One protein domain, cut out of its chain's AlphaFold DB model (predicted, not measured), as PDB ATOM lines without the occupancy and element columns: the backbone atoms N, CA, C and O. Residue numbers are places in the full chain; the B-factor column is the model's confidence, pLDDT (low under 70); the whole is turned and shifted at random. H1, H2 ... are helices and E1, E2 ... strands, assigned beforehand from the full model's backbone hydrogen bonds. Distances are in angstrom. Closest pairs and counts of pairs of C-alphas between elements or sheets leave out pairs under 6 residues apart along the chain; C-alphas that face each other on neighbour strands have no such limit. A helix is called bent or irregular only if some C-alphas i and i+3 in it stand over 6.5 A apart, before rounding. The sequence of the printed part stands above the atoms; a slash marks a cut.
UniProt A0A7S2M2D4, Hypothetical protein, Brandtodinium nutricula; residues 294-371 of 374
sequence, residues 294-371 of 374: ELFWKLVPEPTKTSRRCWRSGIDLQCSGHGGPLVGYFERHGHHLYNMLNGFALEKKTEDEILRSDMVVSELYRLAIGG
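This is residues 294 to 371 of the 374 residues of the protein "Hypothetical protein" of Brandtodinium nutricula (UniProt A0A7S2M2D4). A strand hairpin, E1 and E2, and a helical corner, H2 and H3, form two sides of a rounded, loop-rich body, with E3 and H1 along a third. The 78 printed residues hold, in order, E1, E2, E3, H1, H2 and H3: mixed, under half in named elements. The sheet, E1 - E2, is antiparallel. It is compact, radius of gyration of the C-alphas 12.3 A, spanning 31 by 28 by 22 A.

Past residues 294 to 308, find C-alpha 309 at (131.907, 47.305, 119.026); E1 runs to 313, 13.2 A. Next come E2, 316 to 319; E3, 334 to 336; H1, 338 to 342, only just irregular, C-alphas 338 and 341 being 6.51 A apart; and H2, 351 to 356. H3, 360 to 369, 14.4 A, ends at (135.628, 69.388, 112.558).

In the hairpin E1 and E2, see N 311 and O 318, 2.8 A apart, within hydrogen-bond range. H2 and H3 touch, closest C-alphas Leu 355 and Ser 362, 5.2 A, only just about perpendicular at 70.1 degrees. E3 pairs with no named strand, is only just apart from H3 at 8.4 A, and meets H1 only through their link. Every O i to N i+4 pair is within range in H2 and H3; H1 has 0 of 1, and 1 of 2 O i to N i+3 pairs.

The printed part has no cut; the link E2 to E3 is long. Look for pLDDT under 70 at residues 341 to 345 and 371.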
ATOM      1  N   GLU A 294     132.012  49.280 110.082       93.94
ATOM      2  CA  GLU A 294     132.692  49.640 111.324       93.94
ATOM      3  C   GLU A 294     132.480  51.108 111.714       93.94
ATOM      4  O   GLU A 294     132.439  51.433 112.900       93.94
ATOM      5  N   LEU A 295     132.255  51.991 110.734       94.69
ATOM      6  CA  LEU A 295     131.965  53.410 110.954       94.69
ATOM      7  C   LEU A 295     130.702  53.614 111.800       94.69
ATOM      8  O   LEU A 295     130.599  54.581 112.556       94.69
ATOM      9  N   PHE A 296     129.749  52.690 111.716       93.88
ATOM     10  CA  PHE A 296     128.460  52.772 112.403       93.88
ATOM     11  C   PHE A 296     128.410  51.917 113.671       93.88
ATOM     12  O   PHE A 296     127.363  51.799 114.311       93.88
ATOM     13  N   TRP A 297     129.530  51.300 114.050       94.38
ATOM     14  CA  TRP A 297     129.631  50.526 115.279       94.38
ATOM     15  C   TRP A 297     129.888  51.438 116.471       94.38
ATOM     16  O   TRP A 297     130.385  52.559 116.339       94.38
ATOM     17  N   LYS A 298     129.537  50.948 117.661       95.69
ATOM     18  CA  LYS A 298     129.737  51.704 118.896       95.69
ATOM     19  C   LYS A 298     131.204  51.644 119.323       95.69
ATOM     20  O   LYS A 298     131.730  50.565 119.596       95.69
ATOM     21  N   LEU A 299     131.827  52.810 119.415       97.12
ATOM     22  CA  LEU A 299     133.126  53.062 120.009       97.12
ATOM     23  C   LEU A 299     133.020  52.978 121.542       97.12
ATOM     24  O   LEU A 299     132.260  53.705 122.180       97.12
ATOM     25  N   VAL A 300     133.763  52.052 122.136       97.38
ATOM     26  CA  VAL A 300     133.844  51.795 123.576       97.38
ATOM     27  C   VAL A 300     135.264  52.085 124.079       97.38
ATOM     28  O   VAL A 300     136.206  52.034 123.288       97.38
ATOM     29  N   PRO A 301     135.440  52.408 125.374       95.25
ATOM     30  CA  PRO A 301     136.754  52.771 125.911       95.25
ATOM     31  C   PRO A 301     137.725  51.589 126.008       95.25
ATOM     32  O   PRO A 301     138.932  51.799 126.024       95.25
ATOM     33  N   GLU A 302     137.212  50.357 126.072       93.12
ATOM     34  CA  GLU A 302     138.010  49.164 126.347       93.12
ATOM     35  C   GLU A 302     137.679  48.010 125.391       93.12
ATOM     36  O   GLU A 302     136.551  47.928 124.883       93.12
ATOM     37  N   PRO A 303     138.632  47.081 125.178       94.06
ATOM     38  CA  PRO A 303     138.407  45.875 124.398       94.06
ATOM     39  C   PRO A 303     137.189  45.083 124.862       94.06
ATOM     40  O   PRO A 303     136.985  44.831 126.049       94.06
ATOM     41  N   THR A 304     136.384  44.622 123.909       91.38
ATOM     42  CA  THR A 304     135.203  43.812 124.212       91.38
ATOM     43  C   THR A 304     134.969  42.745 123.152       91.38
ATOM     44  O   THR A 304     135.269  42.928 121.973       91.38
ATOM     45  N   LYS A 305     134.407  41.610 123.579       88.25
ATOM     46  CA  LYS A 305     133.985  40.522 122.684       88.25
ATOM     47  C   LYS A 305     132.571  40.723 122.130       88.25
ATOM     48  O   LYS A 305     132.150  39.965 121.264       88.25
ATOM     49  N   THR A 306     131.834  41.713 122.635       88.38
ATOM     50  CA  THR A 306     130.484  42.031 122.157       88.38
ATOM     51  C   THR A 306     130.548  42.473 120.704       88.38
ATOM     52  O   THR A 306     131.306  43.384 120.391       88.38
ATOM     53  N   SER A 307     129.741  41.854 119.840       87.56
ATOM     54  CA  SER A 307     129.705  42.174 118.413       87.56
ATOM     55  C   SER A 307     129.349  43.642 118.151       87.56
ATOM     56  O   SER A 307     128.658  44.294 118.940       87.56
ATOM     57  N   ARG A 308     129.808  44.154 117.001       89.69
ATOM     58  CA  ARG A 308     129.580  45.532 116.541       89.69
ATOM     59  C   ARG A 308     130.062  46.603 117.526       89.69
ATOM     60  O   ARG A 308     129.402  47.626 117.735       89.69
ATOM     61  N   ARG A 309     131.208  46.352 118.160       95.50
ATOM     62  CA  ARG A 309     131.907  47.305 119.026       95.50
ATOM     63  C   ARG A 309     133.325  47.516 118.530       95.50
ATOM     64  O   ARG A 309     133.971  46.563 118.103       95.50
ATOM     65  N   CYS A 310     133.804  48.744 118.641       97.44
ATOM     66  CA  CYS A 310     135.188  49.088 118.358       97.44
ATOM     67  C   CYS A 310     135.799  49.868 119.516       97.44
ATOM     68  O   CYS A 310     135.076  50.455 120.310       97.44
ATOM     69  N   TRP A 311     137.117  49.896 119.615       97.50
ATOM     70  CA  TRP A 311     137.874  50.698 120.570       97.50
ATOM     71  C   TRP A 311     139.139  51.211 119.888       97.50
ATOM     72  O   TRP A 311     139.638  50.614 118.931       97.50
ATOM     73  N   ARG A 312     139.646  52.352 120.357       96.94
ATOM     74  CA  ARG A 312     140.889  52.917 119.824       96.94
ATOM     75  C   ARG A 312     142.082  52.142 120.372       96.94
ATOM     76  O   ARG A 312     142.088  51.751 121.538       96.94
ATOM     77  N   SER A 313     143.103  51.975 119.544       96.44
ATOM     78  CA  SER A 313     144.417  51.489 119.957       96.44
ATOM     79  C   SER A 313     145.469  52.427 119.367       96.44
ATOM     80  O   SER A 313     145.978  52.214 118.273       96.44
ATOM     81  N   GLY A 314     145.708  53.552 120.049       95.50
ATOM     82  CA  GLY A 314     146.469  54.662 119.473       95.50
ATOM     83  C   GLY A 314     145.769  55.228 118.233       95.50
ATOM     84  O   GLY A 314     144.614  55.652 118.314       95.50
ATOM     85  N   ILE A 315     146.470  55.208 117.098       96.38
ATOM     86  CA  ILE A 315     145.977  55.668 115.787       96.38
ATOM     87  C   ILE A 315     145.157  54.603 115.040       96.38
ATOM     88  O   ILE A 315     144.507  54.905 114.035       96.38
ATOM     89  N   ASP A 316     145.150  53.370 115.547       97.44
ATOM     90  CA  ASP A 316     144.431  52.242 114.969       97.44
ATOM     91  C   ASP A 316     143.012  52.132 115.543       97.44
ATOM     92  O   ASP A 316     142.719  52.557 116.670       97.44
ATOM     93  N   LEU A 317     142.125  51.487 114.786       97.56
ATOM     94  CA  LEU A 317     140.804  51.082 115.258       97.56
ATOM     95  C   LEU A 317     140.765  49.566 115.404       97.56
ATOM     96  O   LEU A 317     141.033  48.843 114.452       97.56
ATOM     97  N   GLN A 318     140.388  49.056 116.569       97.12
ATOM     98  CA  GLN A 318     140.178  47.624 116.757       97.12
ATOM     99  C   GLN A 318     138.694  47.356 116.964       97.12
ATOM    100  O   GLN A 318     138.034  48.068 117.713       97.12
ATOM    101  N   CYS A 319     138.160  46.340 116.291       96.06
ATOM    102  CA  CYS A 319     136.737  46.033 116.323       96.06
ATOM    103  C   CYS A 319     136.490  44.550 116.604       96.06
ATOM    104  O   CYS A 319     137.198  43.669 116.114       96.06
ATOM    105  N   SER A 320     135.441  44.263 117.371       93.38
ATOM    106  CA  SER A 320     134.982  42.905 117.651       93.38
ATOM    107  C   SER A 320     134.651  42.176 116.342       93.38
ATOM    108  O   SER A 320     133.800  42.644 115.587       93.38
ATOM    109  N   GLY A 321     135.272  41.026 116.086       86.75
ATOM    110  CA  GLY A 321     134.987  40.213 114.897       86.75
ATOM    111  C   GLY A 321     135.822  40.543 113.657       86.75
ATOM    112  O   GLY A 321     135.736  39.804 112.682       86.75
ATOM    113  N   HIS A 322     136.670  41.575 113.693       86.00
ATOM    114  CA  HIS A 322     137.712  41.747 112.678       86.00
ATOM    115  C   HIS A 322     138.950  40.918 113.039       86.00
ATOM    116  O   HIS A 322     139.287  40.760 114.213       86.00
ATOM    117  N   GLY A 323     139.648  40.398 112.024       87.38
ATOM    118  CA  GLY A 323     140.846  39.560 112.182       87.38
ATOM    119  C   GLY A 323     142.106  40.292 112.668       87.38
ATOM    120  O   GLY A 323     143.184  39.708 112.647       87.38
ATOM    121  N   GLY A 324     142.001  41.560 113.077       91.88
ATOM    122  CA  GLY A 324     143.127  42.386 113.506       91.88
ATOM    123  C   GLY A 324     142.757  43.868 113.648       91.88
ATOM    124  O   GLY A 324     141.607  44.237 113.388       91.88
ATOM    125  N   PRO A 325     143.709  44.713 114.086       95.06
ATOM    126  CA  PRO A 325     143.534  46.161 114.090       95.06
ATOM    127  C   PRO A 325     143.429  46.705 112.660       95.06
ATOM    128  O   PRO A 325     144.082  46.218 111.734       95.06
ATOM    129  N   LEU A 326     142.610  47.739 112.496       95.69
ATOM    130  CA  LEU A 326     142.553  48.556 111.298       95.69
ATOM    131  C   LEU A 326     143.634  49.639 111.435       95.69
ATOM    132  O   LEU A 326     143.475  50.584 112.211       95.69
ATOM    133  N   VAL A 327     144.767  49.440 110.761       96.25
ATOM    134  CA  VAL A 327     146.001  50.206 111.007       96.25
ATOM    135  C   VAL A 327     145.903  51.624 110.445       96.25
ATOM    136  O   VAL A 327     145.474  51.807 109.305       96.25
ATOM    137  N   GLY A 328     146.323  52.617 111.231       96.31
ATOM    138  CA  GLY A 328     146.299  54.037 110.878       96.31
ATOM    139  C   GLY A 328     144.892  54.570 110.626       96.31
ATOM    140  O   GLY A 328     144.728  55.546 109.901       96.31
ATOM    141  N   TYR A 329     143.860  53.913 111.166       97.38
ATOM    142  CA  TYR A 329     142.463  54.193 110.839       97.38
ATOM    143  C   TYR A 329     142.080  55.659 111.053       97.38
ATOM    144  O   TYR A 329     141.381  56.225 110.222       97.38
ATOM    145  N   PHE A 330     142.552  56.282 112.134       97.00
ATOM    146  CA  PHE A 330     142.235  57.680 112.444       97.00
ATOM    147  C   PHE A 330     143.125  58.702 111.715       97.00
ATOM    148  O   PHE A 330     142.815  59.888 111.751       97.00
ATOM    149  N   GLU A 331     144.195  58.259 111.050       96.12
ATOM    150  CA  GLU A 331     145.138  59.107 110.301       96.12
ATOM    151  C   GLU A 331     144.912  59.069 108.782       96.12
ATOM    152  O   GLU A 331     145.671  59.656 108.013       96.12
ATOM    153  N   ARG A 332     143.865  58.386 108.316       97.38
ATOM    154  CA  ARG A 332     143.517  58.349 106.890       97.38
ATOM    155  C   ARG A 332     143.119  59.738 106.389       97.38
ATOM    156  O   ARG A 332     142.641  60.577 107.157       97.38
ATOM    157  N   HIS A 333     143.235  59.979 105.082       98.06
ATOM    158  CA  HIS A 333     142.835  61.262 104.485       98.06
ATOM    159  C   HIS A 333     141.339  61.543 104.627       98.06
ATOM    160  O   HIS A 333     140.918  62.697 104.716       98.06
ATOM    161  N   GLY A 334     140.537  60.488 104.716       97.69
ATOM    162  CA  GLY A 334     139.113  60.562 104.977       97.69
ATOM    163  C   GLY A 334     138.480  59.181 105.059       97.69
ATOM    164  O   GLY A 334     139.171  58.162 105.056       97.69
ATOM    165  N   HIS A 335     137.152  59.157 105.120       97.75
ATOM    166  CA  HIS A 335     136.361  57.934 105.199       97.75
ATOM    167  C   HIS A 335     135.153  58.010 104.271       97.75
ATOM    168  O   HIS A 335     134.365  58.950 104.343       97.75
ATOM    169  N   HIS A 336     134.991  57.003 103.422       96.38
ATOM    170  CA  HIS A 336     133.833  56.842 102.561       96.38
ATOM    171  C   HIS A 336     132.736  56.098 103.322       96.38
ATOM    172  O   HIS A 336     132.915  54.961 103.766       96.38
ATOM    173  N   LEU A 337     131.602  56.761 103.518       94.38
ATOM    174  CA  LEU A 337     130.539  56.296 104.395       94.38
ATOM    175  C   LEU A 337     129.483  55.497 103.606       94.38
ATOM    176  O   LEU A 337     128.302  55.801 103.732       94.38
ATOM    177  N   TYR A 338     129.885  54.465 102.844       86.00
ATOM    178  CA  TYR A 338     129.039  53.690 101.901       86.00
ATOM    179  C   TYR A 338     127.616  53.377 102.405       86.00
ATOM    180  O   TYR A 338     126.630  53.445 101.674       86.00
ATOM    181  N   ASN A 339     127.494  53.015 103.683       79.38
ATOM    182  CA  ASN A 339     126.223  52.646 104.301       79.38
ATOM    183  C   ASN A 339     125.313  53.835 104.663       79.38
ATOM    184  O   ASN A 339     124.180  53.620 105.091       79.38
ATOM    185  N   MET A 340     125.742  55.083 104.465       77.44
ATOM    186  CA  MET A 340     124.864  56.246 104.614       77.44
ATOM    187  C   MET A 340     123.684  56.208 103.645       77.44
ATOM    188  O   MET A 340     122.607  56.671 104.003       77.44
ATOM    189  N   LEU A 341     123.864  55.630 102.455       65.88
ATOM    190  CA  LEU A 341     122.810  55.522 101.443       65.88
ATOM    191  C   LEU A 341     121.716  54.509 101.814       65.88
ATOM    192  O   LEU A 341     120.602  54.593 101.309       65.88
ATOM    193  N   ASN A 342     122.007  53.580 102.726       65.94
ATOM    194  CA  ASN A 342     121.070  52.543 103.169       65.94
ATOM    195  C   ASN A 342     120.170  53.002 104.334       65.94
ATOM    196  O   ASN A 342     119.527  52.184 104.992       65.94
ATOM    197  N   GLY A 343     120.148  54.304 104.628       57.91
ATOM    198  CA  GLY A 343     119.308  54.906 105.660       57.91
ATOM    199  C   GLY A 343     119.616  54.475 107.094       57.91
ATOM    200  O   GLY A 343     118.767  54.520 107.990       57.91
ATOM    201  N   PHE A 344     120.847  54.028 107.341       67.19
ATOM    202  CA  PHE A 344     121.260  53.597 108.669       67.19
ATOM    203  C   PHE A 344     121.381  54.763 109.654       67.19
ATOM    204  O   PHE A 344     121.707  55.881 109.268       67.19
ATOM    205  N   ALA A 345     121.135  54.427 110.933       68.06
ATOM    206  CA  ALA A 345     121.430  55.060 112.237       68.06
ATOM    207  C   ALA A 345     121.472  56.599 112.389       68.06
ATOM    208  O   ALA A 345     121.038  57.106 113.426       68.06
ATOM    209  N   LEU A 346     122.015  57.333 111.422       84.06
ATOM    210  CA  LEU A 346     122.216  58.778 111.430       84.06
ATOM    211  C   LEU A 346     121.035  59.561 110.851       84.06
ATOM    212  O   LEU A 346     120.842  60.699 111.258       84.06
ATOM    213  N   GLU A 347     120.228  58.990 109.952       83.19
ATOM    214  CA  GLU A 347     119.135  59.745 109.304       83.19
ATOM    215  C   GLU A 347     118.114  60.308 110.296       83.19
ATOM    216  O   GLU A 347     117.576  61.395 110.104       83.19
ATOM    217  N   LYS A 348     117.876  59.574 111.386       87.19
ATOM    218  CA  LYS A 348     116.936  59.958 112.447       87.19
ATOM    219  C   LYS A 348     117.572  60.828 113.533       87.19
ATOM    220  O   LYS A 348     116.901  61.143 114.509       87.19
ATOM    221  N   LYS A 349     118.859  61.158 113.407       93.12
ATOM    222  CA  LYS A 349     119.613  61.943 114.388       93.12
ATOM    223  C   LYS A 349     119.823  63.358 113.877       93.12
ATOM    224  O   LYS A 349     120.173  63.575 112.725       93.12
ATOM    225  N   THR A 350     119.683  64.326 114.762       95.50
ATOM    226  CA  THR A 350     120.187  65.686 114.559       95.50
ATOM    227  C   THR A 350     121.718  65.696 114.503       95.50
ATOM    228  O   THR A 350     122.382  64.767 114.961       95.50
ATOM    229  N   GLU A 351     122.307  66.768 113.975       94.75
ATOM    230  CA  GLU A 351     123.769  66.922 113.915       94.75
ATOM    231  C   GLU A 351     124.421  66.842 115.306       94.75
ATOM    232  O   GLU A 351     125.441  66.175 115.474       94.75
ATOM    233  N   ASP A 352     123.789  67.429 116.326       95.94
ATOM    234  CA  ASP A 352     124.270  67.379 117.710       95.94
ATOM    235  C   ASP A 352     124.167  65.978 118.323       95.94
ATOM    236  O   ASP A 352     124.972  65.607 119.176       95.94
ATOM    237  N   GLU A 353     123.166  65.188 117.933       96.50
ATOM    238  CA  GLU A 353     123.065  63.787 118.348       96.50
ATOM    239  C   GLU A 353     124.107  62.914 117.649       96.50
ATOM    240  O   GLU A 353     124.644  62.009 118.285       96.50
ATOM    241  N   ILE A 354     124.427  63.194 116.379       95.62
ATOM    242  CA  ILE A 354     125.527  62.535 115.660       95.62
ATOM    243  C   ILE A 354     126.860  62.874 116.329       95.62
ATOM    244  O   ILE A 354     127.668  61.980 116.554       95.62
ATOM    245  N   LEU A 355     127.101  64.134 116.692       95.94
ATOM    246  CA  LEU A 355     128.345  64.545 117.348       95.94
ATOM    247  C   LEU A 355     128.486  64.020 118.776       95.94
ATOM    248  O   LEU A 355     129.610  63.835 119.234       95.94
ATOM    249  N   ARG A 356     127.383  63.778 119.491       96.12
ATOM    250  CA  ARG A 356     127.403  63.244 120.865       96.12
ATOM    251  C   ARG A 356     127.320  61.726 120.939       96.12
ATOM    252  O   ARG A 356     127.553  61.174 122.011       96.12
ATOM    253  N   SER A 357     126.979  61.042 119.849       95.56
ATOM    254  CA  SER A 357     126.914  59.587 119.885       95.56
ATOM    255  C   SER A 357     128.289  58.948 120.028       95.56
ATOM    256  O   SER A 357     129.334  59.507 119.684       95.56
ATOM    257  N   ASP A 358     128.251  57.726 120.529       96.00
ATOM    258  CA  ASP A 358     129.386  56.849 120.748       96.00
ATOM    259  C   ASP A 358     129.681  55.986 119.516       96.00
ATOM    260  O   ASP A 358     130.190  54.889 119.661       96.00
ATOM    261  N   MET A 359     129.357  56.436 118.301       95.88
ATOM    262  CA  MET A 359     129.719  55.713 117.077       95.88
ATOM    263  C   MET A 359     131.134  56.081 116.621       95.88
ATOM    264  O   MET A 359     131.605  57.190 116.875       95.88
ATOM    265  N   VAL A 360     131.795  55.176 115.896       96.81
ATOM    266  CA  VAL A 360     133.113  55.439 115.292       96.81
ATOM    267  C   VAL A 360     133.067  56.675 114.383       96.81
ATOM    268  O   VAL A 360     133.902  57.564 114.517       96.81
ATOM    269  N   VAL A 361     132.057  56.794 113.517       96.25
ATOM    270  CA  VAL A 361     131.889  57.948 112.617       96.25
ATOM    271  C   VAL A 361     131.697  59.264 113.373       96.25
ATOM    272  O   VAL A 361     132.171  60.309 112.938       96.25
ATOM    273  N   SER A 362     131.060  59.228 114.545       96.06
ATOM    274  CA  SER A 362     130.918  60.406 115.405       96.06
ATOM    275  C   SER A 362     132.264  60.901 115.911       96.06
ATOM    276  O   SER A 362     132.488  62.107 115.960       96.06
ATOM    277  N   GLU A 363     133.163  59.981 116.260       97.06
ATOM    278  CA  GLU A 363     134.528  60.328 116.648       97.06
ATOM    279  C   GLU A 363     135.301  60.939 115.480       97.06
ATOM    280  O   GLU A 363     135.926  61.981 115.646       97.06
ATOM    281  N   LEU A 364     135.176  60.366 114.282       97.31
ATOM    282  CA  LEU A 364     135.787  60.930 113.078       97.31
ATOM    283  C   LEU A 364     135.287  62.348 112.783       97.31
ATOM    284  O   LEU A 364     136.099  63.229 112.524       97.31
ATOM    285  N   TYR A 365     133.982  62.615 112.902       97.38
ATOM    286  CA  TYR A 365     133.459  63.977 112.759       97.38
ATOM    287  C   TYR A 365     134.017  64.934 113.815       97.38
ATOM    288  O   TYR A 365     134.359  66.070 113.480       97.38
ATOM    289  N   ARG A 366     134.126  64.500 115.079       96.38
ATOM    290  CA  ARG A 366     134.710  65.321 116.152       96.38
ATOM    291  C   ARG A 366     136.162  65.686 115.846       96.38
ATOM    292  O   ARG A 366     136.514  66.850 115.994       96.38
ATOM    293  N   LEU A 367     136.969  64.746 115.359       95.75
ATOM    294  CA  LEU A 367     138.363  65.002 114.972       95.75
ATOM    295  C   LEU A 367     138.457  65.893 113.727       95.75
ATOM    296  O   LEU A 367     139.211  66.865 113.700       95.75
ATOM    297  N   ALA A 368     137.655  65.600 112.700       95.88
ATOM    298  CA  ALA A 368     137.689  66.311 111.429       95.88
ATOM    299  C   ALA A 368     137.246  67.777 111.559       95.88
ATOM    300  O   ALA A 368     137.846  68.648 110.928       95.88
ATOM    301  N   ILE A 369     136.226  68.053 112.380       95.00
ATOM    302  CA  ILE A 369     135.628  69.388 112.558       95.00
ATOM    303  C   ILE A 369     136.252  70.134 113.743       95.00
ATOM    304  O   ILE A 369     136.462  71.343 113.671       95.00
ATOM    305  N   GLY A 370     136.513  69.430 114.846       83.31
ATOM    306  CA  GLY A 370     136.714  70.005 116.178       83.31
ATOM    307  C   GLY A 370     138.068  70.655 116.449       83.31
ATOM    308  O   GLY A 370     138.250  71.163 117.548       83.31
ATOM    309  N   GLY A 371     139.007  70.670 115.498       57.50
ATOM    310  CA  GLY A 371     140.265  71.426 115.616       57.50
ATOM    311  C   GLY A 371     141.130  71.102 116.845       57.50
ATOM    312  O   GLY A 371     142.012  71.890 117.176       57.50
TER     313      GLY A 371